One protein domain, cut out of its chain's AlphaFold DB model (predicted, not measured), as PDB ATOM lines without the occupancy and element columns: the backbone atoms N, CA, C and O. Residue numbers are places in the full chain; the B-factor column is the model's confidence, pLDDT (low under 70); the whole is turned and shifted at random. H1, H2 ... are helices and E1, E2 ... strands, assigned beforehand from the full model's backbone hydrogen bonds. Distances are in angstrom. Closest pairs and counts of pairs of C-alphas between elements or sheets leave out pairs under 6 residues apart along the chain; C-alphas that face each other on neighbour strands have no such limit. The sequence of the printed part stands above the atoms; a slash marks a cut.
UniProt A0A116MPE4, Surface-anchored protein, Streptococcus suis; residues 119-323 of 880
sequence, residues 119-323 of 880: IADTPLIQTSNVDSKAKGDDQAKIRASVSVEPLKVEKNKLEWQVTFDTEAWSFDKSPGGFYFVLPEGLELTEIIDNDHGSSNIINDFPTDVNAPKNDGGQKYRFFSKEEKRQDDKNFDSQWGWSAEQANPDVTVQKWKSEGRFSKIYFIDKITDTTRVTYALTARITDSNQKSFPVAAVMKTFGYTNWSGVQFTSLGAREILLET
ATOM      1  N   ILE A 119      52.715  51.529 -23.729       85.56
ATOM      2  CA  ILE A 119      51.676  51.133 -22.776       85.56
ATOM      3  C   ILE A 119      51.645  52.160 -21.632       85.56
ATOM      4  O   ILE A 119      52.683  52.473 -21.042       85.56
ATOM      5  N   ALA A 120      50.465  52.707 -21.335       85.88
ATOM      6  CA  ALA A 120      50.268  53.582 -20.181       85.88
ATOM      7  C   ALA A 120      50.315  52.772 -18.880       85.88
ATOM      8  O   ALA A 120      49.835  51.636 -18.837       85.88
ATOM      9  N   ASP A 121      50.819  53.369 -17.797       86.56
ATOM     10  CA  ASP A 121      50.701  52.729 -16.490       86.56
ATOM     11  C   ASP A 121      49.295  52.928 -15.904       86.56
ATOM     12  O   ASP A 121      48.726  54.022 -15.927       86.56
ATOM     13  N   THR A 122      48.722  51.836 -15.411       91.38
ATOM     14  CA  THR A 122      47.322  51.690 -15.009       91.38
ATOM     15  C   THR A 122      47.257  50.821 -13.751       91.38
ATOM     16  O   THR A 122      48.084  49.927 -13.581       91.38
ATOM     17  N   PRO A 123      46.317  51.052 -12.822       94.00
ATOM     18  CA  PRO A 123      46.310  50.318 -11.560       94.00
ATOM     19  C   PRO A 123      46.043  48.821 -11.773       94.00
ATOM     20  O   PRO A 123      45.117  48.442 -12.493       94.00
ATOM     21  N   LEU A 124      46.820  47.972 -11.094       97.12
ATOM     22  CA  LEU A 124      46.488  46.558 -10.927       97.12
ATOM     23  C   LEU A 124      45.320  46.434  -9.940       97.12
ATOM     24  O   LEU A 124      45.403  46.879  -8.795       97.12
ATOM     25  N   ILE A 125      44.240  45.801 -10.382       97.50
ATOM     26  CA  ILE A 125      43.063  45.488  -9.575       97.50
ATOM     27  C   ILE A 125      43.237  44.075  -9.020       97.50
ATOM     28  O   ILE A 125      43.385  43.134  -9.798       97.50
ATOM     29  N   GLN A 126      43.186  43.915  -7.696       98.19
ATOM     30  CA  GLN A 126      43.208  42.605  -7.034       98.19
ATOM     31  C   GLN A 126      41.980  42.424  -6.138       98.19
ATOM     32  O   GLN A 126      41.738  43.212  -5.215       98.19
ATOM     33  N   THR A 127      41.199  41.371  -6.384       97.81
ATOM     34  CA  THR A 127      40.015  41.032  -5.580       97.81
ATOM     35  C   THR A 127      39.993  39.557  -5.202       97.81
ATOM     36  O   THR A 127      40.615  38.714  -5.840       97.81
ATOM     37  N   SER A 128      39.280  39.237  -4.124       97.81
ATOM     38  CA  SER A 128      39.069  37.858  -3.690       97.81
ATOM     39  C   SER A 128      37.832  37.742  -2.807       97.81
ATOM     40  O   SER A 128      37.470  38.693  -2.099       97.81
ATOM     41  N   ASN A 129      37.227  36.553  -2.804       96.81
ATOM     42  CA  ASN A 129      36.177  36.161  -1.863       96.81
ATOM     43  C   ASN A 129      36.693  35.521  -0.563       96.81
ATOM     44  O   ASN A 129      35.883  35.037   0.235       96.81
ATOM     45  N   VAL A 130      38.016  35.503  -0.359       95.56
ATOM     46  CA  VAL A 130      38.644  34.938   0.835       95.56
ATOM     47  C   VAL A 130      38.251  35.712   2.097       95.56
ATOM     48  O   VAL A 130      38.424  36.928   2.217       95.56
ATOM     49  N   ASP A 131      37.716  34.979   3.066       92.69
ATOM     50  CA  ASP A 131      37.249  35.492   4.348       92.69
ATOM     51  C   ASP A 131      38.054  34.895   5.515       92.69
ATOM     52  O   ASP A 131      39.054  34.201   5.321       92.69
ATOM     53  N   SER A 132      37.607  35.153   6.746       91.00
ATOM     54  CA  SER A 132      38.248  34.714   7.995       91.00
ATOM     55  C   SER A 132      38.264  33.194   8.230       91.00
ATOM     56  O   SER A 132      38.626  32.736   9.318       91.00
ATOM     57  N   LYS A 133      37.841  32.395   7.243       90.94
ATOM     58  CA  LYS A 133      38.045  30.944   7.211       90.94
ATOM     59  C   LYS A 133      39.469  30.588   6.753       90.94
ATOM     60  O   LYS A 133      40.002  29.580   7.218       90.94
ATOM     61  N   ALA A 134      40.102  31.436   5.933       88.88
ATOM     62  CA  ALA A 134      41.562  31.525   5.845       88.88
ATOM     63  C   ALA A 134      42.104  32.280   7.075       88.88
ATOM     64  O   ALA A 134      41.385  33.077   7.683       88.88
ATOM     65  N   LYS A 135      43.345  32.009   7.494       84.81
ATOM     66  CA  LYS A 135      43.870  32.475   8.791       84.81
ATOM     67  C   LYS A 135      45.117  33.334   8.634       84.81
ATOM     68  O   LYS A 135      46.074  32.909   8.005       84.81
ATOM     69  N   GLY A 136      45.131  34.481   9.311       83.69
ATOM     70  CA  GLY A 136      46.308  35.349   9.372       83.69
ATOM     71  C   GLY A 136      46.787  35.756   7.979       83.69
ATOM     72  O   GLY A 136      45.979  36.131   7.129       83.69
ATOM     73  N   ASP A 137      48.094  35.648   7.763       88.31
ATOM     74  CA  ASP A 137      48.768  36.116   6.551       88.31
ATOM     75  C   ASP A 137      48.273  35.408   5.278       88.31
ATOM     76  O   ASP A 137      48.238  36.030   4.216       88.31
ATOM     77  N   ASP A 138      47.786  34.162   5.378       91.25
ATOM     78  CA  ASP A 138      47.212  33.417   4.248       91.25
ATOM     79  C   ASP A 138      46.026  34.162   3.614       91.25
ATOM     80  O   ASP A 138      45.870  34.147   2.395       91.25
ATOM     81  N   GLN A 139      45.206  34.866   4.408       93.19
ATOM     82  CA  GLN A 139      44.082  35.643   3.872       93.19
ATOM     83  C   GLN A 139      44.575  36.824   3.016       93.19
ATOM     84  O   GLN A 139      43.976  37.137   1.984       93.19
ATOM     85  N   ALA A 140      45.672  37.469   3.426       92.69
ATOM     86  CA  ALA A 140      46.287  38.556   2.671       92.69
ATOM     87  C   ALA A 140      46.996  38.029   1.413       92.69
ATOM     88  O   ALA A 140      46.786  38.585   0.335       92.69
ATOM     89  N   LYS A 141      47.746  36.920   1.532       94.50
ATOM     90  CA  LYS A 141      48.369  36.220   0.397       94.50
ATOM     91  C   LYS A 141      47.333  35.852  -0.660       94.50
ATOM     92  O   LYS A 141      47.398  36.393  -1.754       94.50
ATOM     93  N   ILE A 142      46.320  35.048  -0.308       95.44
ATOM     94  CA  ILE A 142      45.253  34.599  -1.225       95.44
ATOM     95  C   ILE A 142      44.594  35.783  -1.948       95.44
ATOM     96  O   ILE A 142      44.273  35.676  -3.133       95.44
ATOM     97  N   ARG A 143      44.409  36.927  -1.272       94.69
ATOM     98  CA  ARG A 143      43.842  38.138  -1.885       94.69
ATOM     99  C   ARG A 143      44.773  38.802  -2.905       94.69
ATOM    100  O   ARG A 143      44.274  39.320  -3.898       94.69
ATOM    101  N   ALA A 144      46.082  38.789  -2.665       95.62
ATOM    102  CA  ALA A 144      47.102  39.382  -3.531       95.62
ATOM    103  C   ALA A 144      47.716  38.391  -4.546       95.62
ATOM    104  O   ALA A 144      48.579  38.772  -5.334       95.62
ATOM    105  N   SER A 145      47.277  37.128  -4.555       97.75
ATOM    106  CA  SER A 145      47.905  36.039  -5.313       97.75
ATOM    107  C   SER A 145      47.805  36.110  -6.843       97.75
ATOM    108  O   SER A 145      48.356  35.234  -7.500       97.75
ATOM    109  N   VAL A 146      47.087  37.064  -7.441       98.56
ATOM    110  CA  VAL A 146      46.927  37.132  -8.907       98.56
ATOM    111  C   VAL A 146      47.327  38.509  -9.409       98.56
ATOM    112  O   VAL A 146      46.741  39.515  -9.011       98.56
ATOM    113  N   SER A 147      48.322  38.556 -10.287       98.00
ATOM    114  CA  SER A 147      48.893  39.790 -10.834       98.00
ATOM    115  C   SER A 147      48.974  39.730 -12.358       98.00
ATOM    116  O   SER A 147      49.047  38.649 -12.944       98.00
ATOM    117  N   VAL A 148      48.874  40.899 -12.994       97.75
ATOM    118  CA  VAL A 148      48.843  41.064 -14.452       97.75
ATOM    119  C   VAL A 148      49.690  42.280 -14.814       97.75
ATOM    120  O   VAL A 148      49.373  43.400 -14.405       97.75
ATOM    121  N   GLU A 149      50.763  42.059 -15.569       95.81
ATOM    122  CA  GLU A 149      51.794  43.062 -15.845       95.81
ATOM    123  C   GLU A 149      52.011  43.194 -17.362       95.81
ATOM    124  O   GLU A 149      52.377  42.214 -18.011       95.81
ATOM    125  N   PRO A 150      51.758  44.365 -17.978       90.50
ATOM    126  CA  PRO A 150      52.016  44.556 -19.399       90.50
ATOM    127  C   PRO A 150      53.525  44.543 -19.662       90.50
ATOM    128  O   PRO A 150      54.265  45.274 -19.007       90.50
ATOM    129  N   LEU A 151      53.971  43.745 -20.632       87.62
ATOM    130  CA  LEU A 151      55.390  43.628 -20.975       87.62
ATOM    131  C   LEU A 151      55.750  44.583 -22.113       87.62
ATOM    132  O   LEU A 151      56.616  45.441 -21.951       87.62
ATOM    133  N   LYS A 152      55.077  44.456 -23.263       88.25
ATOM    134  CA  LYS A 152      55.366  45.261 -24.458       88.25
ATOM    135  C   LYS A 152      54.240  45.238 -25.491       88.25
ATOM    136  O   LYS A 152      53.376  44.364 -25.486       88.25
ATOM    137  N   VAL A 153      54.287  46.198 -26.411       87.69
ATOM    138  CA  VAL A 153      53.481  46.227 -27.635       87.69
ATOM    139  C   VAL A 153      54.425  46.391 -28.827       87.69
ATOM    140  O   VAL A 153      55.278  47.273 -28.840       87.69
ATOM    141  N   GLU A 154      54.310  45.512 -29.818       84.62
ATOM    142  CA  GLU A 154      55.169  45.478 -31.005       84.62
ATOM    143  C   GLU A 154      54.313  45.154 -32.230       84.62
ATOM    144  O   GLU A 154      53.691  44.098 -32.290       84.62
ATOM    145  N   LYS A 155      54.291  46.040 -33.236       77.81
ATOM    146  CA  LYS A 155      53.705  45.769 -34.568       77.81
ATOM    147  C   LYS A 155      52.292  45.147 -34.512       77.81
ATOM    148  O   LYS A 155      52.027  44.130 -35.149       77.81
ATOM    149  N   ASN A 156      51.384  45.765 -33.744       85.06
ATOM    150  CA  ASN A 156      49.988  45.324 -33.545       85.06
ATOM    151  C   ASN A 156      49.848  43.949 -32.821       85.06
ATOM    152  O   ASN A 156      48.776  43.336 -32.808       85.06
ATOM    153  N   LYS A 157      50.919  43.483 -32.164       91.94
ATOM    154  CA  LYS A 157      50.951  42.382 -31.191       91.94
ATOM    155  C   LYS A 157      51.120  42.966 -29.781       91.94
ATOM    156  O   LYS A 157      51.911  43.888 -29.590       91.94
ATOM    157  N   LEU A 158      50.386  42.442 -28.804       94.50
ATOM    158  CA  LEU A 158      50.421  42.866 -27.402       94.50
ATOM    159  C   LEU A 158      50.846  41.694 -26.514       94.50
ATOM    160  O   LEU A 158      50.290  40.604 -26.639       94.50
ATOM    161  N   GLU A 159      51.790  41.939 -25.609       95.44
ATOM    162  CA  GLU A 159      52.387  40.940 -24.721       95.44
ATOM    163  C   GLU A 159      52.250  41.363 -23.251       95.44
ATOM    164  O   GLU A 159      52.556  42.504 -22.883       95.44
ATOM    165  N   TRP A 160      51.792  40.449 -22.397       97.38
ATOM    166  CA  TRP A 160      51.668  40.673 -20.957       97.38
ATOM    167  C   TRP A 160      51.954  39.402 -20.156       97.38
ATOM    168  O   TRP A 160      51.739  38.283 -20.620       97.38
ATOM    169  N   GLN A 161      52.421  39.585 -18.927       97.38
ATOM    170  CA  GLN A 161      52.620  38.521 -17.957       97.38
ATOM    171  C   GLN A 161      51.385  38.373 -17.063       97.38
ATOM    172  O   GLN A 161      50.722  39.355 -16.712       97.38
ATOM    173  N   VAL A 162      51.086  37.138 -16.673       98.44
ATOM    174  CA  VAL A 162      50.121  36.786 -15.631       98.44
ATOM    175  C   VAL A 162      50.822  35.896 -14.618       98.44
ATOM    176  O   VAL A 162      51.354  34.851 -14.984       98.44
ATOM    177  N   THR A 163      50.779  36.287 -13.348       98.44
ATOM    178  CA  THR A 163      51.539  35.627 -12.284       98.44
ATOM    179  C   THR A 163      50.616  35.225 -11.137       98.44
ATOM    180  O   THR A 163      49.900  36.060 -10.570       98.44
ATOM    181  N   PHE A 164      50.639  33.930 -10.815       98.44
ATOM    182  CA  PHE A 164      49.817  33.267  -9.804       98.44
ATOM    183  C   PHE A 164      50.683  32.815  -8.622       98.44
ATOM    184  O   PHE A 164      51.523  31.933  -8.759       98.44
ATOM    185  N   ASP A 165      50.470  33.391  -7.442       97.50
ATOM    186  CA  ASP A 165      51.157  33.007  -6.208       97.50
ATOM    187  C   ASP A 165      50.357  31.937  -5.450       97.50
ATOM    188  O   ASP A 165      49.369  32.242  -4.768       97.50
ATOM    189  N   THR A 166      50.747  30.670  -5.610       96.75
ATOM    190  CA  THR A 166      49.976  29.522  -5.112       96.75
ATOM    191  C   THR A 166      50.327  29.100  -3.678       96.75
ATOM    192  O   THR A 166      49.659  28.215  -3.137       96.75
ATOM    193  N   GLU A 167      51.309  29.737  -3.021       95.06
ATOM    194  CA  GLU A 167      51.867  29.286  -1.728       95.06
ATOM    195  C   GLU A 167      50.784  29.029  -0.661       95.06
ATOM    196  O   GLU A 167      50.814  28.035   0.064       95.06
ATOM    197  N   ALA A 168      49.798  29.927  -0.580       94.94
ATOM    198  CA  ALA A 168      48.719  29.885   0.407       94.94
ATOM    199  C   ALA A 168      47.511  29.006   0.001       94.94
ATOM    200  O   ALA A 168      46.534  28.921   0.743       94.94
ATOM    201  N   TRP A 169      47.545  28.353  -1.166       96.00
ATOM    202  CA  TRP A 169      46.370  27.701  -1.768       96.00
ATOM    203  C   TRP A 169      46.274  26.187  -1.534       96.00
ATOM    204  O   TRP A 169      45.190  25.620  -1.681       96.00
ATOM    205  N   SER A 170      47.370  25.527  -1.134       94.62
ATOM    206  CA  SER A 170      47.432  24.068  -0.900       94.62
ATOM    207  C   SER A 170      46.899  23.217  -2.071       94.62
ATOM    208  O   SER A 170      46.129  22.266  -1.879       94.62
ATOM    209  N   PHE A 171      47.312  23.546  -3.300       96.38
ATOM    210  CA  PHE A 171      46.950  22.776  -4.497       96.38
ATOM    211  C   PHE A 171      47.517  21.344  -4.512       96.38
ATOM    212  O   PHE A 171      46.935  20.470  -5.150       96.38
ATOM    213  N   ASP A 172      48.551  21.072  -3.711       94.12
ATOM    214  CA  ASP A 172      49.059  19.730  -3.395       94.12
ATOM    215  C   ASP A 172      48.007  18.809  -2.740       94.12
ATOM    216  O   ASP A 172      48.055  17.590  -2.896       94.12
ATOM    217  N   LYS A 173      47.052  19.387  -1.999       94.06
ATOM    218  CA  LYS A 173      45.993  18.664  -1.266       94.06
ATOM    219  C   LYS A 173      44.640  18.736  -1.967       94.06
ATOM    220  O   LYS A 173      43.818  17.834  -1.823       94.06
ATOM    221  N   SER A 174      44.385  19.837  -2.668       94.38
ATOM    222  CA  SER A 174      43.132  20.118  -3.364       94.38
ATOM    223  C   SER A 174      43.434  20.950  -4.609       94.38
ATOM    224  O   SER A 174      43.520  22.177  -4.480       94.38
ATOM    225  N   PRO A 175      43.547  20.319  -5.794       95.75
ATOM    226  CA  PRO A 175      43.910  21.002  -7.027       95.75
ATOM    227  C   PRO A 175      43.092  22.264  -7.312       95.75
ATOM    228  O   PRO A 175      41.924  22.401  -6.917       95.75
ATOM    229  N   GLY A 176      43.740  23.194  -7.998       96.69
ATOM    230  CA  GLY A 176      43.170  24.457  -8.434       96.69
ATOM    231  C   GLY A 176      42.906  24.518  -9.927       96.69
ATOM    232  O   GLY A 176      43.052  23.539 -10.660       96.69
ATOM    233  N   GLY A 177      42.536  25.714 -10.369       97.56
ATOM    234  CA  GLY A 177      42.420  26.049 -11.777       97.56
ATOM    235  C   GLY A 177      42.697  27.526 -12.040       97.56
ATOM    236  O   GLY A 177      42.339  28.387 -11.226       97.56
ATOM    237  N   PHE A 178      43.322  27.798 -13.182       98.44
ATOM    238  CA  PHE A 178      43.641  29.137 -13.676       98.44
ATOM    239  C   PHE A 178      42.720  29.507 -14.839       98.44
ATOM    240  O   PHE A 178      42.451  28.684 -15.711       98.44
ATOM    241  N   TYR A 179      42.265  30.755 -14.875       98.62
ATOM    242  CA  TYR A 179      41.484  31.327 -15.968       98.62
ATOM    243  C   TYR A 179      42.186  32.573 -16.504       98.62
ATOM    244  O   TYR A 179      42.597  33.429 -15.722       98.62
ATOM    245  N   PHE A 180      42.234  32.718 -17.825       98.56
ATOM    246  CA  PHE A 180      42.687  33.918 -18.528       98.56
ATOM    247  C   PHE A 180      41.506  34.474 -19.323       98.56
ATOM    248  O   PHE A 180      40.963  33.793 -20.195       98.56
ATOM    249  N   VAL A 181      41.079  35.692 -18.996       98.19
ATOM    250  CA  VAL A 181      39.901  36.350 -19.566       98.19
ATOM    251  C   VAL A 181      40.356  37.475 -20.489       98.19
ATOM    252  O   VAL A 181      40.989  38.439 -20.051       98.19
ATOM    253  N   LEU A 182      40.032  37.339 -21.775       97.25
ATOM    254  CA  LEU A 182      40.442  38.260 -22.831       97.25
ATOM    255  C   LEU A 182      39.292  39.178 -23.278       97.25
ATOM    256  O   LEU A 182      38.123  38.761 -23.294       97.25
ATOM    257  N   PRO A 183      39.612  40.418 -23.687       95.94
ATOM    258  CA  PRO A 183      38.633  41.379 -24.165       95.94
ATOM    259  C   PRO A 183      38.099  41.044 -25.570       95.94
ATOM    260  O   PRO A 183      38.568  40.127 -26.246       95.94
ATOM    261  N   GLU A 184      37.101  41.791 -26.031       92.31
ATOM    262  CA  GLU A 184      36.901  42.023 -27.467       92.31
ATOM    263  C   GLU A 184      38.072  42.868 -28.010       92.31
ATOM    264  O   GLU A 184      38.677  43.650 -27.273       92.31
ATOM    265  N   GLY A 185      38.441  42.673 -29.278       91.94
ATOM    266  CA  GLY A 185      39.583  43.358 -29.900       91.94
ATOM    267  C   GLY A 185      40.954  42.689 -29.715       91.94
ATOM    268  O   GLY A 185      41.915  43.141 -30.335       91.94
ATOM    269  N   LEU A 186      41.063  41.618 -28.914       94.81
ATOM    270  CA  LEU A 186      42.257  40.763 -28.827       94.81
ATOM    271  C   LEU A 186      41.949  39.315 -29.221       94.81
ATOM    272  O   LEU A 186      40.889  38.770 -28.905       94.81
ATOM    273  N   GLU A 187      42.935  38.664 -29.832       94.81
ATOM    274  CA  GLU A 187      42.925  37.235 -30.140       94.81
ATOM    275  C   GLU A 187      44.264  36.612 -29.731       94.81
ATOM    276  O   GLU A 187      45.323  37.055 -30.180       94.81
ATOM    277  N   LEU A 188      44.225  35.618 -28.838       96.69
ATOM    278  CA  LEU A 188      45.420  35.001 -28.260       96.69
ATOM    279  C   LEU A 188      46.181  34.193 -29.322       96.69
ATOM    280  O   LEU A 188      45.594  33.371 -30.019       96.69
ATOM    281  N   THR A 189      47.489  34.428 -29.426       95.69
ATOM    282  CA  THR A 189      48.391  33.771 -30.392       95.69
ATOM    283  C   THR A 189      49.422  32.869 -29.718       95.69
ATOM    284  O   THR A 189      49.775  31.828 -30.263       95.69
ATOM    285  N   GLU A 190      49.856  33.229 -28.510       96.62
ATOM    286  CA  GLU A 190      50.740  32.439 -27.655       96.62
ATOM    287  C   GLU A 190      50.255  32.523 -26.204       96.62
ATOM    288  O   GLU A 190      49.778  33.569 -25.755       96.62
ATOM    289  N   ILE A 191      50.433  31.433 -25.465       97.38
ATOM    290  CA  ILE A 191      50.427  31.412 -24.003       97.38
ATOM    291  C   ILE A 191      51.547  30.467 -23.576       97.38
ATOM    292  O   ILE A 191      51.467  29.257 -23.783       97.38
ATOM    293  N   ILE A 192      52.619  31.043 -23.042       95.81
ATOM    294  CA  ILE A 192      53.837  30.344 -22.648       95.81
ATOM    295  C   ILE A 192      53.778  30.096 -21.146       95.81
ATOM    296  O   ILE A 192      53.684  31.044 -20.367       95.81
ATOM    297  N   ASP A 193      53.831  28.826 -20.753       92.81
ATOM    298  CA  ASP A 193      53.981  28.407 -19.360       92.81
ATOM    299  C   ASP A 193      55.471  28.459 -18.999       92.81
ATOM    300  O   ASP A 193      56.232  27.573 -19.394       92.81
ATOM    301  N   ASN A 194      55.919  29.543 -18.354       88.19
ATOM    302  CA  ASN A 194      57.353  29.805 -18.197       88.19
ATOM    303  C   ASN A 194      58.015  28.787 -17.261       88.19
ATOM    304  O   ASN A 194      59.110  28.309 -17.568       88.19
ATOM    305  N   ASP A 195      57.331  28.428 -16.174       89.62
ATOM    306  CA  ASP A 195      57.831  27.533 -15.130       89.62
ATOM    307  C   ASP A 195      57.747  26.049 -15.543       89.62
ATOM    308  O   ASP A 195      58.682  25.286 -15.284       89.62
ATOM    309  N   HIS A 196      56.707  25.625 -16.278       84.56
ATOM    310  CA  HIS A 196      56.610  24.257 -16.813       84.56
ATOM    311  C   HIS A 196      57.296  24.103 -18.180       84.56
ATOM    312  O   HIS A 196      56.710  23.662 -19.173       84.56
ATOM    313  N   GLY A 197      58.590  24.436 -18.212       75.75
ATOM    314  CA  GLY A 197      59.471  24.194 -19.359       75.75
ATOM    315  C   GLY A 197      59.343  25.201 -20.504       75.75
ATOM    316  O   GLY A 197      59.765  24.894 -21.617       75.75
ATOM    317  N   SER A 198      58.770  26.384 -20.251       84.75
ATOM    318  CA  SER A 198      58.681  27.498 -21.213       84.75
ATOM    319  C   SER A 198      57.987  27.128 -22.534       84.75
ATOM    320  O   SER A 198      58.364  27.591 -23.612       84.75
ATOM    321  N   SER A 199      56.961  26.272 -22.463       88.94
ATOM    322  CA  SER A 199      56.252  25.745 -23.636       88.94
ATOM    323  C   SER A 199      55.003  26.568 -23.990       88.94
ATOM    324  O   SER A 199      54.273  27.024 -23.112       88.94
ATOM    325  N   ASN A 200      54.748  26.769 -25.291       94.31
ATOM    326  CA  ASN A 200      53.559  27.482 -25.776       94.31
ATOM    327  C   ASN A 200      52.347  26.538 -25.857       94.31
ATOM    328  O   ASN A 200      52.153  25.837 -26.852       94.31
ATOM    329  N   ILE A 201      51.514  26.562 -24.818       95.50
ATOM    330  CA  ILE A 201      50.358  25.673 -24.625       95.50
ATOM    331  C   ILE A 201      49.091  26.120 -25.385       95.50
ATOM    332  O   ILE A 201      48.032  25.518 -25.219       95.50
ATOM    333  N   ILE A 202      49.159  27.143 -26.255       96.38
ATOM    334  CA  ILE A 202      47.986  27.663 -26.995       96.38
ATOM    335  C   ILE A 202      47.242  26.580 -27.800       96.38
ATOM    336  O   ILE A 202      46.017  26.615 -27.902       96.38
ATOM    337  N   ASN A 203      47.970  25.596 -28.337       95.25
ATOM    338  CA  ASN A 203      47.416  24.533 -29.184       95.25
ATOM    339  C   ASN A 203      46.711  23.414 -28.391       95.25
ATOM    340  O   ASN A 203      45.916  22.667 -28.969       95.25
ATOM    341  N   ASP A 204      46.962  23.315 -27.081       95.62
ATOM    342  CA  ASP A 204      46.296  22.340 -26.213       95.62
ATOM    343  C   ASP A 204      44.822  22.715 -25.989       95.62
ATOM    344  O   ASP A 204      43.956  21.849 -25.826       95.62
ATOM    345  N   PHE A 205      44.510  24.014 -26.043       96.56
ATOM    346  CA  PHE A 205      43.149  24.518 -25.902       96.56
ATOM    347  C   PHE A 205      42.245  24.100 -27.083       96.56
ATOM    348  O   PHE A 205      42.687  23.905 -28.224       96.56
ATOM    349  N   PRO A 206      40.936  23.918 -26.854       93.94
ATOM    350  CA  PRO A 206      39.967  23.801 -27.935       93.94
ATOM    351  C   PRO A 206      39.743  25.141 -28.644       93.94
ATOM    352  O   PRO A 206      39.632  26.175 -28.003       93.94
ATOM    353  N   THR A 207      39.639  25.114 -29.972       90.19
ATOM    354  CA  THR A 207      39.273  26.277 -30.806       90.19
ATOM    355  C   THR A 207      37.767  26.385 -31.053       90.19
ATOM    356  O   THR A 207      37.308  27.387 -31.579       90.19
ATOM    357  N   ASP A 208      37.025  25.329 -30.719       89.44
ATOM    358  CA  ASP A 208      35.575  25.184 -30.845       89.44
ATOM    359  C   ASP A 208      35.034  24.877 -29.444       89.44
ATOM    360  O   ASP A 208      35.432  23.882 -28.824       89.44
ATOM    361  N   VAL A 209      34.131  25.717 -28.931       89.94
ATOM    362  CA  VAL A 209      33.555  25.571 -27.582       89.94
ATOM    363  C   VAL A 209      32.711  24.292 -27.488       89.94
ATOM    364  O   VAL A 209      32.532  23.718 -26.410       89.94
ATOM    365  N   ASN A 210      32.213  23.799 -28.621       87.81
ATOM    366  CA  ASN A 210      31.317  22.656 -28.729       87.81
ATOM    367  C   ASN A 210      32.059  21.307 -28.702       87.81
ATOM    368  O   ASN A 210      31.431  20.294 -28.378       87.81
ATOM    369  N   ALA A 211      33.365  21.291 -28.987       89.69
ATOM    370  CA  ALA A 211      34.175  20.084 -29.141       89.69
ATOM    371  C   ALA A 211      34.195  19.184 -27.880       89.69
ATOM    372  O   ALA A 211      34.228  19.697 -26.756       89.69
ATOM    373  N   PRO A 212      34.297  17.843 -28.023       90.00
ATOM    374  CA  PRO A 212      34.470  16.930 -26.882       90.00
ATOM    375  C   PRO A 212      35.764  17.170 -26.087       90.00
ATOM    376  O   PRO A 212      35.814  16.969 -24.873       90.00
ATOM    377  N   LYS A 213      36.816  17.699 -26.738       91.19
ATOM    378  CA  LYS A 213      38.028  18.161 -26.034       91.19
ATOM    379  C   LYS A 213      37.816  19.420 -25.170       91.19
ATOM    380  O   LYS A 213      38.754  19.858 -24.524       91.19
ATOM    381  N   ASN A 214      36.593  19.962 -25.116       92.38
ATOM    382  CA  ASN A 214      36.175  21.051 -24.229       92.38
ATOM    383  C   ASN A 214      35.190  20.610 -23.118       92.38
ATOM    384  O   ASN A 214      34.609  21.448 -22.418       92.38
ATOM    385  N   ASP A 215      34.939  19.307 -22.963       90.00
ATOM    386  CA  ASP A 215      34.055  18.775 -21.917       90.00
ATOM    387  C   ASP A 215      34.617  18.976 -20.494       90.00
ATOM    388  O   ASP A 215      35.787  19.310 -20.287       90.00
ATOM    389  N   GLY A 216      33.760  18.808 -19.482       88.81
ATOM    390  CA  GLY A 216      34.161  18.910 -18.077       88.81
ATOM    391  C   GLY A 216      35.234  17.881 -17.701       88.81
ATOM    392  O   GLY A 216      35.141  16.713 -18.070       88.81
ATOM    393  N   GLY A 217      36.251  18.314 -16.951       87.75
ATOM    394  CA  GLY A 217      37.377  17.470 -16.538       87.75
ATOM    395  C   GLY A 217      38.504  17.328 -17.570       87.75
ATOM    396  O   GLY A 217      39.462  16.598 -17.306       87.75
ATOM    397  N   GLN A 218      38.439  18.014 -18.716       94.38
ATOM    398  CA  GLN A 218      39.595  18.213 -19.601       94.38
ATOM    399  C   GLN A 218      40.571  19.233 -18.993       94.38
ATOM    400  O   GLN A 218      40.123  20.187 -18.358       94.38
ATOM    401  N   LYS A 219      41.894  19.053 -19.180       95.62
ATOM    402  CA  LYS A 219      42.900  19.971 -18.595       95.62
ATOM    403  C   LYS A 219      42.798  21.378 -19.185       95.62
ATOM    404  O   LYS A 219      42.837  22.340 -18.436       95.62
ATOM    405  N   TYR A 220      42.650  21.494 -20.501       96.75
ATOM    406  CA  TYR A 220      42.592  22.775 -21.202       96.75
ATOM    407  C   TYR A 220      41.197  22.963 -21.796       96.75
ATOM    408  O   TYR A 220      40.702  22.086 -22.504       96.75
ATOM    409  N   ARG A 221      40.541  24.084 -21.487       95.81
ATOM    410  CA  ARG A 221      39.183  24.411 -21.959       95.81
ATOM    411  C   ARG A 221      39.104  25.859 -22.431       95.81
ATOM    412  O   ARG A 221      39.838  26.717 -21.947       95.81
ATOM    413  N   PHE A 222      38.207  26.124 -23.369       95.81
ATOM    414  CA  PHE A 222      38.015  27.424 -24.006       95.81
ATOM    415  C   PHE A 222      36.528  27.762 -24.092       95.81
ATOM    416  O   PHE A 222      35.695  26.899 -24.378       95.81
ATOM    417  N   PHE A 223      36.195  29.027 -23.855       94.81
ATOM    418  CA  PHE A 223      34.826  29.525 -23.867       94.81
ATOM    419  C   PHE A 223      34.791  30.897 -24.539       94.81
ATOM    420  O   PHE A 223      35.568  31.781 -24.178       94.81
ATOM    421  N   SER A 224      33.873  31.086 -25.487       93.12
ATOM    422  CA  SER A 224      33.739  32.313 -26.281       93.12
ATOM    423  C   SER A 224      32.307  32.840 -26.208       93.12
ATOM    424  O   SER A 224      31.348  32.071 -26.264       93.12
ATOM    425  N   LYS A 225      32.153  34.159 -26.099       89.81
ATOM    426  CA  LYS A 225      30.873  34.892 -26.096       89.81
ATOM    427  C   LYS A 225      30.168  34.832 -27.460       89.81
ATOM    428  O   LYS A 225      28.944  34.923 -27.548       89.81
ATOM    429  N   GLU A 226      30.951  34.673 -28.520       85.12
ATOM    430  CA  GLU A 226      30.524  34.559 -29.912       85.12
ATOM    431  C   GLU A 226      29.826  33.214 -30.198       85.12
ATOM    432  O   GLU A 226      28.861  33.161 -30.966       85.12
ATOM    433  N   GLU A 227      30.256  32.136 -29.533       79.88
ATOM    434  CA  GLU A 227      29.712  30.783 -29.692       79.88
ATOM    435  C   GLU A 227      28.563  30.515 -28.708       79.88
ATOM    436  O   GLU A 227      28.740  30.115 -27.556       79.88
ATOM    437  N   LYS A 228      27.334  30.750 -29.172       62.59
ATOM    438  CA  LYS A 228      26.131  30.690 -28.330       62.59
ATOM    439  C   LYS A 228      25.788  29.265 -27.883       62.59
ATOM    440  O   LYS A 228      25.359  28.438 -28.685       62.59
ATOM    441  N   ARG A 229      25.844  29.034 -26.568       65.69
ATOM    442  CA  ARG A 229      25.398  27.803 -25.892       65.69
ATOM    443  C   ARG A 229      24.339  28.069 -24.817       65.69
ATOM    444  O   ARG A 229      24.233  29.177 -24.295       65.69
ATOM    445  N   GLN A 230      23.574  27.029 -24.480       55.69
ATOM    446  CA  GLN A 230      22.632  26.991 -23.345       55.69
ATOM    447  C   GLN A 230      23.113  26.076 -22.197       55.69
ATOM    448  O   GLN A 230      22.366  25.852 -21.249       55.69
ATOM    449  N   ASP A 231      24.330  25.528 -22.289       69.62
ATOM    450  CA  ASP A 231      24.935  24.630 -21.298       69.62
ATOM    451  C   ASP A 231      26.076  25.302 -20.508       69.62
ATOM    452  O   ASP A 231      26.319  26.505 -20.629       69.62
ATOM    453  N   ASP A 232      26.778  24.517 -19.685       67.94
ATOM    454  CA  ASP A 232      27.872  24.953 -18.806       67.94
ATOM    455  C   ASP A 232      29.073  25.563 -19.550       67.94
ATOM    456  O   ASP A 232      29.949  26.161 -18.923       67.94
ATOM    457  N   LYS A 233      29.129  25.429 -20.879       76.88
ATOM    458  CA  LYS A 233      30.223  25.925 -21.722       76.88
ATOM    459  C   LYS A 233      30.027  27.374 -22.181       76.88
ATOM    460  O   LYS A 233      30.909  27.925 -22.835       76.88
ATOM    461  N   ASN A 234      28.897  28.010 -21.864       86.25
ATOM    462  CA  ASN A 234      28.689  29.422 -22.177       86.25
ATOM    463  C   ASN A 234      29.656  30.314 -21.366       86.25
ATOM    464  O   ASN A 234      29.806  30.151 -20.152       86.25
ATOM    465  N   PHE A 235      30.265  31.293 -22.041       93.06
ATOM    466  CA  PHE A 235      31.105  32.345 -21.462       93.06
ATOM    467  C   PHE A 235      30.522  32.966 -20.176       93.06
ATOM    468  O   PHE A 235      31.241  33.104 -19.186       93.06
ATOM    469  N   ASP A 236      29.223  33.286 -20.141       92.56
ATOM    470  CA  ASP A 236      28.587  33.905 -18.966       92.56
ATOM    471  C   ASP A 236      28.521  32.959 -17.753       92.56
ATOM    472  O   ASP A 236      28.677  33.398 -16.611       92.56
ATOM    473  N   SER A 237      28.347  31.653 -17.979       92.50
ATOM    474  CA  SER A 237      28.387  30.642 -16.913       92.50
ATOM    475  C   SER A 237      29.798  30.480 -16.353       92.50
ATOM    476  O   SER A 237      29.980  30.427 -15.138       92.50
ATOM    477  N   GLN A 238      30.809  30.476 -17.224       94.75
ATOM    478  CA  GLN A 238      32.210  30.346 -16.819       94.75
ATOM    479  C   GLN A 238      32.736  31.611 -16.129       94.75
ATOM    480  O   GLN A 238      33.467  31.496 -15.145       94.75
ATOM    481  N   TRP A 239      32.287  32.804 -16.534       95.94
ATOM    482  CA  TRP A 239      32.467  34.041 -15.762       95.94
ATOM    483  C   TRP A 239      31.860  33.912 -14.352       95.94
ATOM    484  O   TRP A 239      32.538  34.172 -13.356       95.94
ATOM    485  N   GLY A 240      30.619  33.415 -14.260       95.19
ATOM    486  CA  GLY A 240      29.910  33.133 -13.001       95.19
ATOM    487  C   GLY A 240      30.574  32.088 -12.086       95.19
ATOM    488  O   GLY A 240      30.259  32.013 -10.896       95.19
ATOM    489  N   TRP A 241      31.515  31.299 -12.612       94.06
ATOM    490  CA  TRP A 241      32.315  30.317 -11.869       94.06
ATOM    491  C   TRP A 241      33.803  30.675 -11.749       94.06
ATOM    492  O   TRP A 241      34.580  29.860 -11.244       94.06
ATOM    493  N   SER A 242      34.197  31.876 -12.179       97.06
ATOM    494  CA  SER A 242      35.562  32.399 -12.082       97.06
ATOM    495  C   SER A 242      35.551  33.855 -11.602       97.06
ATOM    496  O   SER A 242      35.457  34.090 -10.400       97.06
ATOM    497  N   ALA A 243      35.616  34.830 -12.509       97.12
ATOM    498  CA  ALA A 243      35.778  36.247 -12.190       97.12
ATOM    499  C   ALA A 243      34.681  36.793 -11.264       97.12
ATOM    500  O   ALA A 243      34.999  37.520 -10.328       97.12
ATOM    501  N   GLU A 244      33.418  36.388 -11.445       96.94
ATOM    502  CA  GLU A 244      32.310  36.795 -10.566       96.94
ATOM    503  C   GLU A 244      32.500  36.292  -9.126       96.94
ATOM    504  O   GLU A 244      32.201  36.993  -8.160       96.94
ATOM    505  N   GLN A 245      33.055  35.085  -8.962       96.88
ATOM    506  CA  GLN A 245      33.314  34.514  -7.639       96.88
ATOM    507  C   GLN A 245      34.462  35.211  -6.916       96.88
ATOM    508  O   GLN A 245      34.556  35.058  -5.706       96.88
ATOM    509  N   ALA A 246      35.307  35.989  -7.597       97.25
ATOM    510  CA  ALA A 246      36.411  36.717  -6.975       97.25
ATOM    511  C   ALA A 246      35.982  38.004  -6.241       97.25
ATOM    512  O   ALA A 246      36.850  38.777  -5.834       97.25
ATOM    513  N   ASN A 247      34.676  38.267  -6.091       96.19
ATOM    514  CA  ASN A 247      34.124  39.556  -5.654       96.19
ATOM    515  C   ASN A 247      34.739  40.734  -6.451       96.19
ATOM    516  O   ASN A 247      35.425  41.571  -5.855       96.19
ATOM    517  N   PRO A 248      34.557  40.771  -7.788       95.31
ATOM    518  CA  PRO A 248      35.204  41.744  -8.664       95.31
ATOM    519  C   PRO A 248      34.794  43.173  -8.299       95.31
ATOM    520  O   PRO A 248      33.692  43.408  -7.799       95.31
ATOM    521  N   ASP A 249      35.678  44.136  -8.547       94.81
ATOM    522  CA  ASP A 249      35.427  45.539  -8.225       94.81
ATOM    523  C   ASP A 249      34.434  46.188  -9.213       94.81
ATOM    524  O   ASP A 249      34.037  45.598 -10.222       94.81
ATOM    525  N   VAL A 250      34.043  47.436  -8.944       95.06
ATOM    526  CA  VAL A 250      33.125  48.189  -9.816       95.06
ATOM    527  C   VAL A 250      33.673  48.390 -11.235       95.06
ATOM    528  O   VAL A 250      32.884  48.489 -12.172       95.06
ATOM    529  N   THR A 251      34.994  48.418 -11.417       95.12
ATOM    530  CA  THR A 251      35.655  48.596 -12.717       95.12
ATOM    531  C   THR A 251      35.568  47.320 -13.559       95.12
ATOM    532  O   THR A 251      35.096  47.360 -14.695       95.12
ATOM    533  N   VAL A 252      35.914  46.167 -12.981       96.69
ATOM    534  CA  VAL A 252      35.805  44.850 -13.630       96.69
ATOM    535  C   VAL A 252      34.340  44.479 -13.899       96.69
ATOM    536  O   VAL A 252      34.016  44.015 -14.997       96.69
ATOM    537  N   GLN A 253      33.430  44.756 -12.955       95.50
ATOM    538  CA  GLN A 253      31.982  44.618 -13.170       95.50
ATOM    539  C   GLN A 253      31.494  45.512 -14.319       95.50
ATOM    540  O   GLN A 253      30.730  45.053 -15.174       95.50
ATOM    541  N   LYS A 254      31.960  46.768 -14.385       96.31
ATOM    542  CA  LYS A 254      31.626  47.692 -15.473       96.31
ATOM    543  C   LYS A 254      32.068  47.122 -16.822       96.31
ATOM    544  O   LYS A 254      31.208  46.969 -17.687       96.31
ATOM    545  N   TRP A 255      33.329  46.712 -16.978       96.56
ATOM    546  CA  TRP A 255      33.829  46.112 -18.226       96.56
ATOM    547  C   TRP A 255      33.016  44.883 -18.659       96.56
ATOM    548  O   TRP A 255      32.710  44.733 -19.844       96.56
ATOM    549  N   LYS A 256      32.600  44.030 -17.711       95.06
ATOM    550  CA  LYS A 256      31.708  42.894 -17.989       95.06
ATOM    551  C   LYS A 256      30.314  43.335 -18.443       95.06
ATOM    552  O   LYS A 256      29.775  42.738 -19.375       95.06
ATOM    553  N   SER A 257      29.736  44.360 -17.814       94.94
ATOM    554  CA  SER A 257      28.404  44.887 -18.154       94.94
ATOM    555  C   SER A 257      28.366  45.632 -19.496       94.94
ATOM    556  O   SER A 257      27.391  45.525 -20.233       94.94
ATOM    557  N   GLU A 258      29.464  46.301 -19.854       95.12
ATOM    558  CA  GLU A 258      29.713  46.904 -21.169       95.12
ATOM    559  C   GLU A 258      30.025  45.844 -22.243       95.12
ATOM    560  O   GLU A 258      30.196  46.169 -23.413       95.12
ATOM    561  N   GLY A 259      30.104  44.564 -21.858       93.38
ATOM    562  CA  GLY A 259      30.360  43.445 -22.758       93.38
ATOM    563  C   GLY A 259      31.804  43.342 -23.249       93.38
ATOM    564  O   GLY A 259      32.051  42.545 -24.148       93.38
ATOM    565  N   ARG A 260      32.754  44.086 -22.667       95.06
ATOM    566  CA  ARG A 260      34.133  44.233 -23.171       95.06
ATOM    567  C   ARG A 260      34.976  42.959 -23.124       95.06
ATOM    568  O   ARG A 260      36.051  42.958 -23.706       95.06
ATOM    569  N   PHE A 261      34.520  41.905 -22.448       96.00
ATOM    570  CA  PHE A 261      35.164  40.587 -22.411       96.00
ATOM    571  C   PHE A 261      34.521  39.616 -23.413       96.00
ATOM    572  O   PHE A 261      33.294  39.571 -23.515       96.00
ATOM    573  N   SER A 262      35.344  38.828 -24.118       94.75
ATOM    574  CA  SER A 262      34.898  37.887 -25.163       94.75
ATOM    575  C   SER A 262      35.242  36.426 -24.885       94.75
ATOM    576  O   SER A 262      34.437  35.546 -25.182       94.75
ATOM    577  N   LYS A 263      36.430  36.156 -24.332       96.12
ATOM    578  CA  LYS A 263      37.040  34.819 -24.317       96.12
ATOM    579  C   LYS A 263      37.565  34.455 -22.939       96.12
ATOM    580  O   LYS A 263      38.058  35.315 -22.215       96.12
ATOM    581  N   ILE A 264      37.479  33.174 -22.600       97.44
ATOM    582  CA  ILE A 264      38.045  32.586 -21.386       97.44
ATOM    583  C   ILE A 264      38.827  31.333 -21.783       97.44
ATOM    584  O   ILE A 264      38.260  30.402 -22.352       97.44
ATOM    585  N   TYR A 265      40.108  31.301 -21.432       98.06
ATOM    586  CA  TYR A 265      40.962  30.115 -21.486       98.06
ATOM    587  C   TYR A 265      41.111  29.586 -20.058       98.06
ATOM    588  O   TYR A 265      41.390  30.364 -19.148       98.06
ATOM    589  N   PHE A 266      40.889  28.293 -19.839       97.88
ATOM    590  CA  PHE A 266      40.896  27.664 -18.516       97.88
ATOM    591  C   PHE A 266      41.851  26.469 -18.467       97.88
ATOM    592  O   PHE A 266      41.784  25.591 -19.331       97.88
ATOM    593  N   ILE A 267      42.696  26.433 -17.435       97.56
ATOM    594  CA  ILE A 267      43.577  25.315 -17.096       97.56
ATOM    595  C   ILE A 267      43.081  24.686 -15.788       97.56
ATOM    596  O   ILE A 267      43.063  25.334 -14.743       97.56
ATOM    597  N   ASP A 268      42.676  23.422 -15.862       96.12
ATOM    598  CA  ASP A 268      42.241  22.580 -14.746       96.12
ATOM    599  C   ASP A 268      43.427  21.850 -14.090       96.12
ATOM    600  O   ASP A 268      44.487  21.679 -14.697       96.12
ATOM    601  N   LYS A 269      43.204  21.311 -12.885       94.06
ATOM    602  CA  LYS A 269      44.127  20.398 -12.177       94.06
ATOM    603  C   LYS A 269      45.518  20.992 -11.916       94.06
ATOM    604  O   LYS A 269      46.512  20.271 -11.964       94.06
ATOM    605  N   ILE A 270      45.578  22.284 -11.605       95.94
ATOM    606  CA  ILE A 270      46.783  22.940 -11.080       95.94
ATOM    607  C   ILE A 270      47.139  22.299  -9.733       95.94
ATOM    608  O   ILE A 270      46.264  22.160  -8.875       95.94
ATOM    609  N   THR A 271      48.401  21.915  -9.540       96.06
ATOM    610  CA  THR A 271      48.905  21.259  -8.309       96.06
ATOM    611  C   THR A 271      50.051  22.019  -7.642       96.06
ATOM    612  O   THR A 271      50.582  21.587  -6.621       96.06
ATOM    613  N   ASP A 272      50.432  23.150  -8.221       95.81
ATOM    614  CA  ASP A 272      51.662  23.874  -7.935       95.81
ATOM    615  C   ASP A 272      51.635  24.544  -6.564       95.81
ATOM    616  O   ASP A 272      50.620  25.093  -6.132       95.81
ATOM    617  N   THR A 273      52.767  24.501  -5.864       94.75
ATOM    618  CA  THR A 273      52.932  25.043  -4.497       94.75
ATOM    619  C   THR A 273      53.864  26.254  -4.434       94.75
ATOM    620  O   THR A 273      54.061  26.830  -3.366       94.75
ATOM    621  N   THR A 274      54.413  26.642  -5.582       94.31
ATOM    622  CA  THR A 274      55.232  27.831  -5.807       94.31
ATOM    623  C   THR A 274      54.530  28.756  -6.792       94.31
ATOM    624  O   THR A 274      53.609  28.352  -7.499       94.31
ATOM    625  N   ARG A 275      54.992  30.003  -6.875       95.75
ATOM    626  CA  ARG A 275      54.548  30.954  -7.899       95.75
ATOM    627  C   ARG A 275      54.682  30.360  -9.312       95.75
ATOM    628  O   ARG A 275      55.698  29.735  -9.596       95.75
ATOM    629  N   VAL A 276      53.671  30.579 -10.156       95.94
ATOM    630  CA  VAL A 276      53.619  30.153 -11.566       95.94
ATOM    631  C   VAL A 276      53.329  31.365 -12.452       95.94
ATOM    632  O   VAL A 276      52.487  32.201 -12.112       95.94
ATOM    633  N   THR A 277      54.014  31.457 -13.586       96.75
ATOM    634  CA  THR A 277      54.099  32.651 -14.427       96.75
ATOM    635  C   THR A 277      53.816  32.314 -15.888       96.75
ATOM    636  O   THR A 277      54.541  31.548 -16.518       96.75
ATOM    637  N   TYR A 278      52.821  32.969 -16.481       97.88
ATOM    638  CA  TYR A 278      52.467  32.821 -17.892       97.88
ATOM    639  C   TYR A 278      52.782  34.096 -18.671       97.88
ATOM    640  O   TYR A 278      52.390  35.184 -18.252       97.88
ATOM    641  N   ALA A 279      53.442  33.973 -19.823       96.75
ATOM    642  CA  ALA A 279      53.546  35.061 -20.796       96.75
ATOM    643  C   ALA A 279      52.481  34.857 -21.882       96.75
ATOM    644  O   ALA A 279      52.422  33.800 -22.509       96.75
ATOM    645  N   LEU A 280      51.600  35.838 -22.069       97.94
ATOM    646  CA  LEU A 280      50.500  35.794 -23.028       97.94
ATOM    647  C   LEU A 280      50.739  36.822 -24.127       97.94
ATOM    648  O   LEU A 280      50.988  37.995 -23.844       97.94
ATOM    649  N   THR A 281      50.579  36.391 -25.377       96.81
ATOM    650  CA  THR A 281      50.748  37.258 -26.545       96.81
ATOM    651  C   THR A 281      49.518  37.187 -27.437       96.81
ATOM    652  O   THR A 281      49.167  36.117 -27.945       96.81
ATOM    653  N   ALA A 282      48.869  38.324 -27.677       96.94
ATOM    654  CA  ALA A 282      47.686  38.433 -28.528       96.94
ATOM    655  C   ALA A 282      47.918  39.365 -29.721       96.94
ATOM    656  O   ALA A 282      48.650  40.350 -29.627       96.94
ATOM    657  N   ARG A 283      47.237  39.096 -30.838       95.38
ATOM    658  CA  ARG A 283      47.095  40.070 -31.927       95.38
ATOM    659  C   ARG A 283      45.933  41.016 -31.632       95.38
ATOM    660  O   ARG A 283      44.877  40.574 -31.174       95.38
ATOM    661  N   ILE A 284      46.120  42.300 -31.918       94.25
ATOM    662  CA  ILE A 284      45.053  43.305 -31.863       94.25
ATOM    663  C   ILE A 284      44.211  43.173 -33.138       94.25
ATOM    664  O   ILE A 284      44.741  43.254 -34.244       94.25
ATOM    665  N   THR A 285      42.907  42.938 -33.005       91.69
ATOM    666  CA  THR A 285      42.009  42.709 -34.153       91.69
ATOM    667  C   THR A 285      41.279  43.970 -34.617       91.69
ATOM    668  O   THR A 285      40.756  43.987 -35.727       91.69
ATOM    669  N   ASP A 286      41.254  45.026 -33.799       85.25
ATOM    670  CA  ASP A 286      40.818  46.371 -34.187       85.25
ATOM    671  C   ASP A 286      41.884  47.396 -33.782       85.25
ATOM    672  O   ASP A 286      42.031  47.731 -32.609       85.25
ATOM    673  N   SER A 287      42.623  47.921 -34.761       81.19
ATOM    674  CA  SER A 287      43.687  48.905 -34.530       81.19
ATOM    675  C   SER A 287      43.176  50.279 -34.058       81.19
ATOM    676  O   SER A 287      43.985  51.104 -33.625       81.19
ATOM    677  N   ASN A 288      41.860  50.536 -34.111       86.19
ATOM    678  CA  ASN A 288      41.231  51.723 -33.516       86.19
ATOM    679  C   ASN A 288      41.015  51.557 -32.005       86.19
ATOM    680  O   ASN A 288      40.972  52.548 -31.272       86.19
ATOM    681  N   GLN A 289      40.892  50.318 -31.522       88.19
ATOM    682  CA  GLN A 289      40.790  50.038 -30.099       88.19
ATOM    683  C   GLN A 289      42.158  50.276 -29.449       88.19
ATOM    684  O   GLN A 289      43.164  49.674 -29.815       88.19
ATOM    685  N   LYS A 290      42.198  51.186 -28.471       90.62
ATOM    686  CA  LYS A 290      43.411  51.505 -27.698       90.62
ATOM    687  C   LYS A 290      43.320  51.108 -26.228       90.62
ATOM    688  O   LYS A 290      44.259  51.361 -25.492       90.62
ATOM    689  N   SER A 291      42.222  50.486 -25.794       93.50
ATOM    690  CA  SER A 291      42.057  49.989 -24.423       93.50
ATOM    691  C   SER A 291      41.585  48.533 -24.401       93.50
ATOM    692  O   SER A 291      40.560  48.182 -25.000       93.50
ATOM    693  N   PHE A 292      42.319  47.706 -23.657       95.94
ATOM    694  CA  PHE A 292      42.154  46.262 -23.568       95.94
ATOM    695  C   PHE A 292      42.128  45.825 -22.092       95.94
ATOM    696  O   PHE A 292      43.184  45.685 -21.474       95.94
ATOM    697  N   PRO A 293      40.941  45.632 -21.487       97.06
ATOM    698  CA  PRO A 293      40.839  45.077 -20.146       97.06
ATOM    699  C   PRO A 293      41.190  43.590 -20.197       97.06
ATOM    700  O   PRO A 293      40.524  42.810 -20.876       97.06
ATOM    701  N   VAL A 294      42.236  43.200 -19.478       97.88
ATOM    702  CA  VAL A 294      42.662  41.806 -19.314       97.88
ATOM    703  C   VAL A 294      42.504  41.404 -17.855       97.88
ATOM    704  O   VAL A 294      42.760  42.199 -16.947       97.88
ATOM    705  N   ALA A 295      42.068  40.170 -17.617       98.25
ATOM    706  CA  ALA A 295      41.930  39.633 -16.271       98.25
ATOM    707  C   ALA A 295      42.397  38.178 -16.200       98.25
ATOM    708  O   ALA A 295      42.259  37.412 -17.150       98.25
ATOM    709  N   ALA A 296      42.911  37.798 -15.042       98.69
ATOM    710  CA  ALA A 296      43.254  36.438 -14.684       98.69
ATOM    711  C   ALA A 296      42.552  36.059 -13.378       98.69
ATOM    712  O   ALA A 296      42.309  36.915 -12.523       98.69
ATOM    713  N   VAL A 297      42.219  34.781 -13.214       98.81
ATOM    714  CA  VAL A 297      41.540  34.267 -12.018       98.81
ATOM    715  C   VAL A 297      42.186  32.961 -11.583       98.81
ATOM    716  O   VAL A 297      42.388  32.069 -12.400       98.81
ATOM    717  N   MET A 298      42.455  32.826 -10.290       98.31
ATOM    718  CA  MET A 298      42.869  31.578  -9.656       98.31
ATOM    719  C   MET A 298      41.791  31.130  -8.671       98.31
ATOM    720  O   MET A 298      41.246  31.947  -7.925       98.31
ATOM    721  N   LYS A 299      41.503  29.825  -8.638       96.94
ATOM    722  CA  LYS A 299      40.664  29.224  -7.597       96.94
ATOM    723  C   LYS A 299      41.122  27.832  -7.181       96.94
ATOM    724  O   LYS A 299      41.820  27.153  -7.925       96.94
ATOM    725  N   THR A 300      40.659  27.387  -6.016       96.12
ATOM    726  CA  THR A 300      40.785  26.002  -5.527       96.12
ATOM    727  C   THR A 300      39.442  25.282  -5.604       96.12
ATOM    728  O   THR A 300      38.399  25.878  -5.336       96.12
ATOM    729  N   PHE A 301      39.441  23.993  -5.954       94.94
ATOM    730  CA  PHE A 301      38.192  23.244  -6.100       94.94
ATOM    731  C   PHE A 301      37.619  22.692  -4.781       94.94
ATOM    732  O   PHE A 301      36.410  22.448  -4.718       94.94
ATOM    733  N   GLY A 302      38.438  22.531  -3.733       93.06
ATOM    734  CA  GLY A 302      38.053  21.898  -2.462       93.06
ATOM    735  C   GLY A 302      37.977  22.818  -1.235       93.06
ATOM    736  O   GLY A 302      37.203  22.523  -0.320       93.06
ATOM    737  N   TYR A 303      38.706  23.939  -1.193       94.12
ATOM    738  CA  TYR A 303      38.560  24.921  -0.106       94.12
ATOM    739  C   TYR A 303      37.519  25.993  -0.446       94.12
ATOM    740  O   TYR A 303      37.381  26.437  -1.584       94.12
ATOM    741  N   THR A 304      36.761  26.408   0.566       95.94
ATOM    742  CA  THR A 304      35.607  27.303   0.419       95.94
ATOM    743  C   THR A 304      35.589  28.362   1.511       95.94
ATOM    744  O   THR A 304      36.092  28.113   2.607       95.94
ATOM    745  N   ASN A 305      34.917  29.482   1.263       93.75
ATOM    746  CA  ASN A 305      34.615  30.526   2.246       93.75
ATOM    747  C   ASN A 305      33.440  30.134   3.181       93.75
ATOM    748  O   ASN A 305      32.958  28.992   3.146       93.75
ATOM    749  N   TRP A 306      32.987  31.023   4.072       93.44
ATOM    750  CA  TRP A 306      31.857  30.756   4.982       93.44
ATOM    751  C   TRP A 306      30.526  30.528   4.254       93.44
ATOM    752  O   TRP A 306      29.697  29.763   4.747       93.44
ATOM    753  N   SER A 307      30.342  31.111   3.067       93.00
ATOM    754  CA  SER A 307      29.164  30.894   2.212       93.00
ATOM    755  C   SER A 307      29.204  29.577   1.424       93.00
ATOM    756  O   SER A 307      28.264  29.280   0.690       93.00
ATOM    757  N   GLY A 308      30.275  28.783   1.547       94.06
ATOM    758  CA  GLY A 308      30.450  27.530   0.804       94.06
ATOM    759  C   GLY A 308      30.878  27.713  -0.657       94.06
ATOM    760  O   GLY A 308      30.926  26.732  -1.394       94.06
ATOM    761  N   VAL A 309      31.213  28.937  -1.075       95.56
ATOM    762  CA  VAL A 309      31.768  29.232  -2.406       95.56
ATOM    763  C   VAL A 309      33.267  28.930  -2.395       95.56
ATOM    764  O   VAL A 309      33.930  29.163  -1.384       95.56
ATOM    765  N   GLN A 310      33.801  28.397  -3.495       96.50
ATOM    766  CA  GLN A 310      35.232  28.111  -3.668       96.50
ATOM    767  C   GLN A 310      36.078  29.368  -3.437       96.50
ATOM    768  O   GLN A 310      35.710  30.441  -3.925       96.50
ATOM    769  N   PHE A 311      37.208  29.257  -2.722       96.69
ATOM    770  CA  PHE A 311      38.136  30.391  -2.639       96.69
ATOM    771  C   PHE A 311      38.603  30.744  -4.050       96.69
ATOM    772  O   PHE A 311      39.075  29.874  -4.783       96.69
ATOM    773  N   THR A 312      38.410  32.006  -4.427       98.44
ATOM    774  CA  THR A 312      38.639  32.518  -5.779       98.44
ATOM    775  C   THR A 312      39.175  33.943  -5.696       98.44
ATOM    776  O   THR A 312      38.621  34.771  -4.964       98.44
ATOM    777  N   SER A 313      40.233  34.225  -6.453       98.56
ATOM    778  CA  SER A 313      40.915  35.521  -6.506       98.56
ATOM    779  C   SER A 313      41.177  35.933  -7.949       98.56
ATOM    780  O   SER A 313      41.450  35.086  -8.797       98.56
ATOM    781  N   LEU A 314      41.102  37.233  -8.219       98.62
ATOM    782  CA  LEU A 314      41.233  37.840  -9.539       98.62
ATOM    783  C   LEU A 314      42.302  38.931  -9.511       98.62
ATOM    784  O   LEU A 314      42.360  39.721  -8.568       98.62
ATOM    785  N   GLY A 315      43.098  38.980 -10.575       98.50
ATOM    786  CA  GLY A 315      43.994  40.081 -10.910       98.50
ATOM    787  C   GLY A 315      43.595  40.634 -12.273       98.50
ATOM    788  O   GLY A 315      43.403  39.857 -13.205       98.50
ATOM    789  N   ALA A 316      43.437  41.947 -12.415       98.12
ATOM    790  CA  ALA A 316      43.035  42.561 -13.680       98.12
ATOM    791  C   ALA A 316      43.688  43.927 -13.903       98.12
ATOM    792  O   ALA A 316      43.978  44.651 -12.951       98.12
ATOM    793  N   ARG A 317      43.897  44.291 -15.169       96.75
ATOM    794  CA  ARG A 317      44.489  45.573 -15.575       96.75
ATOM    795  C   ARG A 317      43.854  46.042 -16.882       96.75
ATOM    796  O   ARG A 317      43.522  45.229 -17.744       96.75
ATOM    797  N   GLU A 318      43.713  47.350 -17.050       96.38
ATOM    798  CA  GLU A 318      43.350  47.941 -18.340       96.38
ATOM    799  C   GLU A 318      44.633  48.305 -19.087       96.38
ATOM    800  O   GLU A 318      45.361  49.204 -18.666       96.38
ATOM    801  N   ILE A 319      44.948  47.588 -20.165       93.88
ATOM    802  CA  ILE A 319      46.097  47.914 -21.009       93.88
ATOM    803  C   ILE A 319      45.659  49.014 -21.975       93.88
ATOM    804  O   ILE A 319      44.861  48.772 -22.882       93.88
ATOM    805  N   LEU A 320      46.167  50.226 -21.755       92.50
ATOM    806  CA  LEU A 320      45.920  51.392 -22.598       92.50
ATOM    807  C   LEU A 320      47.151  51.661 -23.474       92.50
ATOM    808  O   LEU A 320      48.259  51.800 -22.958       92.50
ATOM    809  N   LEU A 321      46.949  51.752 -24.786       90.12
ATOM    810  CA  LEU A 321      47.975  52.115 -25.760       90.12
ATOM    811  C   LEU A 321      47.989  53.636 -25.948       90.12
ATOM    812  O   LEU A 321      47.054  54.222 -26.499       90.12
ATOM    813  N   GLU A 322      49.061  54.277 -25.493       84.69
ATOM    814  CA  GLU A 322      49.372  55.666 -25.804       84.69
ATOM    815  C   GLU A 322      49.911  55.733 -27.236       84.69
ATOM    816  O   GLU A 322      51.024  55.275 -27.515       84.69
ATOM    817  N   THR A 323      49.158  56.360 -28.143       70.31
ATOM    818  CA  THR A 323      49.773  56.924 -29.344       70.31
ATOM    819  C   THR A 323      50.653  58.099 -28.906       70.31
ATOM    820  O   THR A 323      50.161  59.017 -28.235       70.31
TER     821      THR A 323
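AT A GLANCE: This is residues 119 to 323 of the 880 residues of the protein "Surface-anchored protein" of Streptococcus suis (UniProt A0A116MPE4). Two strongly twisted antiparallel sheets lie face to face as a sandwich, a larger one in the order E1 - E10 - E9 - E4 - E7 - E6 and a smaller one in the order E2 - E3 - E8 - E5. Three short helices, H2, H3 and H4, cover the larger sheet's face away from the smaller one, and H1 stands by edge strand E1 on the opposite face. The printed part has 205 residues, with four named helices and ten named strands in the order E1 H1 E2 E3 E4 E5 E6 H2 H3 H4 E7 E8 E9 E10, class mixed. It is compact and rounded, with a radius of gyration of the C-alphas of 16.1 A and spans of 46 by 40 by 37 A.

HOW THE PARTS SIT: E1, residues 125 to 128, is antiparallel to E10, residues 310 to 322, with N 125 and O 316 2.8 A apart. H1, residues 137 to 144, is over E1 at a height over the sheet of 9.1 A and stands up from the sheet at 43 degrees; their closest C-alphas, of Arg 143 and Ser 128, are 5.1 A apart. E2, residues 146 to 154, and E3, residues 157 to 164, form a hairpin, with N 149 and O 161 2.9 A apart. Between the sheets, the closest C-alphas of E2 and E10, of Val 146 and Gly 315, are 4.6 A apart; the parts that face each other are 10.4 A centre to centre, their strands at 23 degrees. E4, residues 176 to 183, is an inner strand antiparallel to E9, residues 291 to 304, and to E7, residues 261 to 270; N 179 and O 297 are 2.8 A apart, as are N 180 and O 265. E5, residues 186 to 193, is antiparallel to E8, residues 276 to 284, with N 192 and O 279 2.8 A apart; E8 is antiparallel to E3, with N 160 and O 280 3.0 A apart. E6, residues 220 to 224, is antiparallel to E7, with N 223 and O 264 2.9 A apart. H2, residues 235 to 240, is over E7 at a height over the sheet of 8.6 A, only just slantwise at 58 degrees on the local plane. H3, residues 243 to 246, is only just over E10, with 3 C-alphas there, at 6.2 A. H4, residues 250 to 257, is over E9 at 9.0 A, across it at 79 degrees on the local plane. E9 and E10 form a hairpin, with N 315 and O 296 2.9 A apart. Every O i to N i+4 pair is within hydrogen-bond range in H1, H2 and H4; H3 is too short for one.

IN THESE COORDINATES: E1 begins at C-alpha 125 (43.063, 45.488, -9.575), and E10, 38.1 A long, ends at C-alpha 322 (49.372, 55.666, -25.804). E9 is 34.3 A long and bends by 87 degrees at residue 301; E5 bends by 60 degrees at residue 189.

THE WHOLE: The C-alphas farthest apart, of Lys 155 and Trp 306, are 47.6 A apart. The printed part has no cut. The links E3 to E4, 11 residues, and E5 to E6, 26 residues, are long. Mean pLDDT of the printed part is 93.0; residues 228 to 232 are under 70.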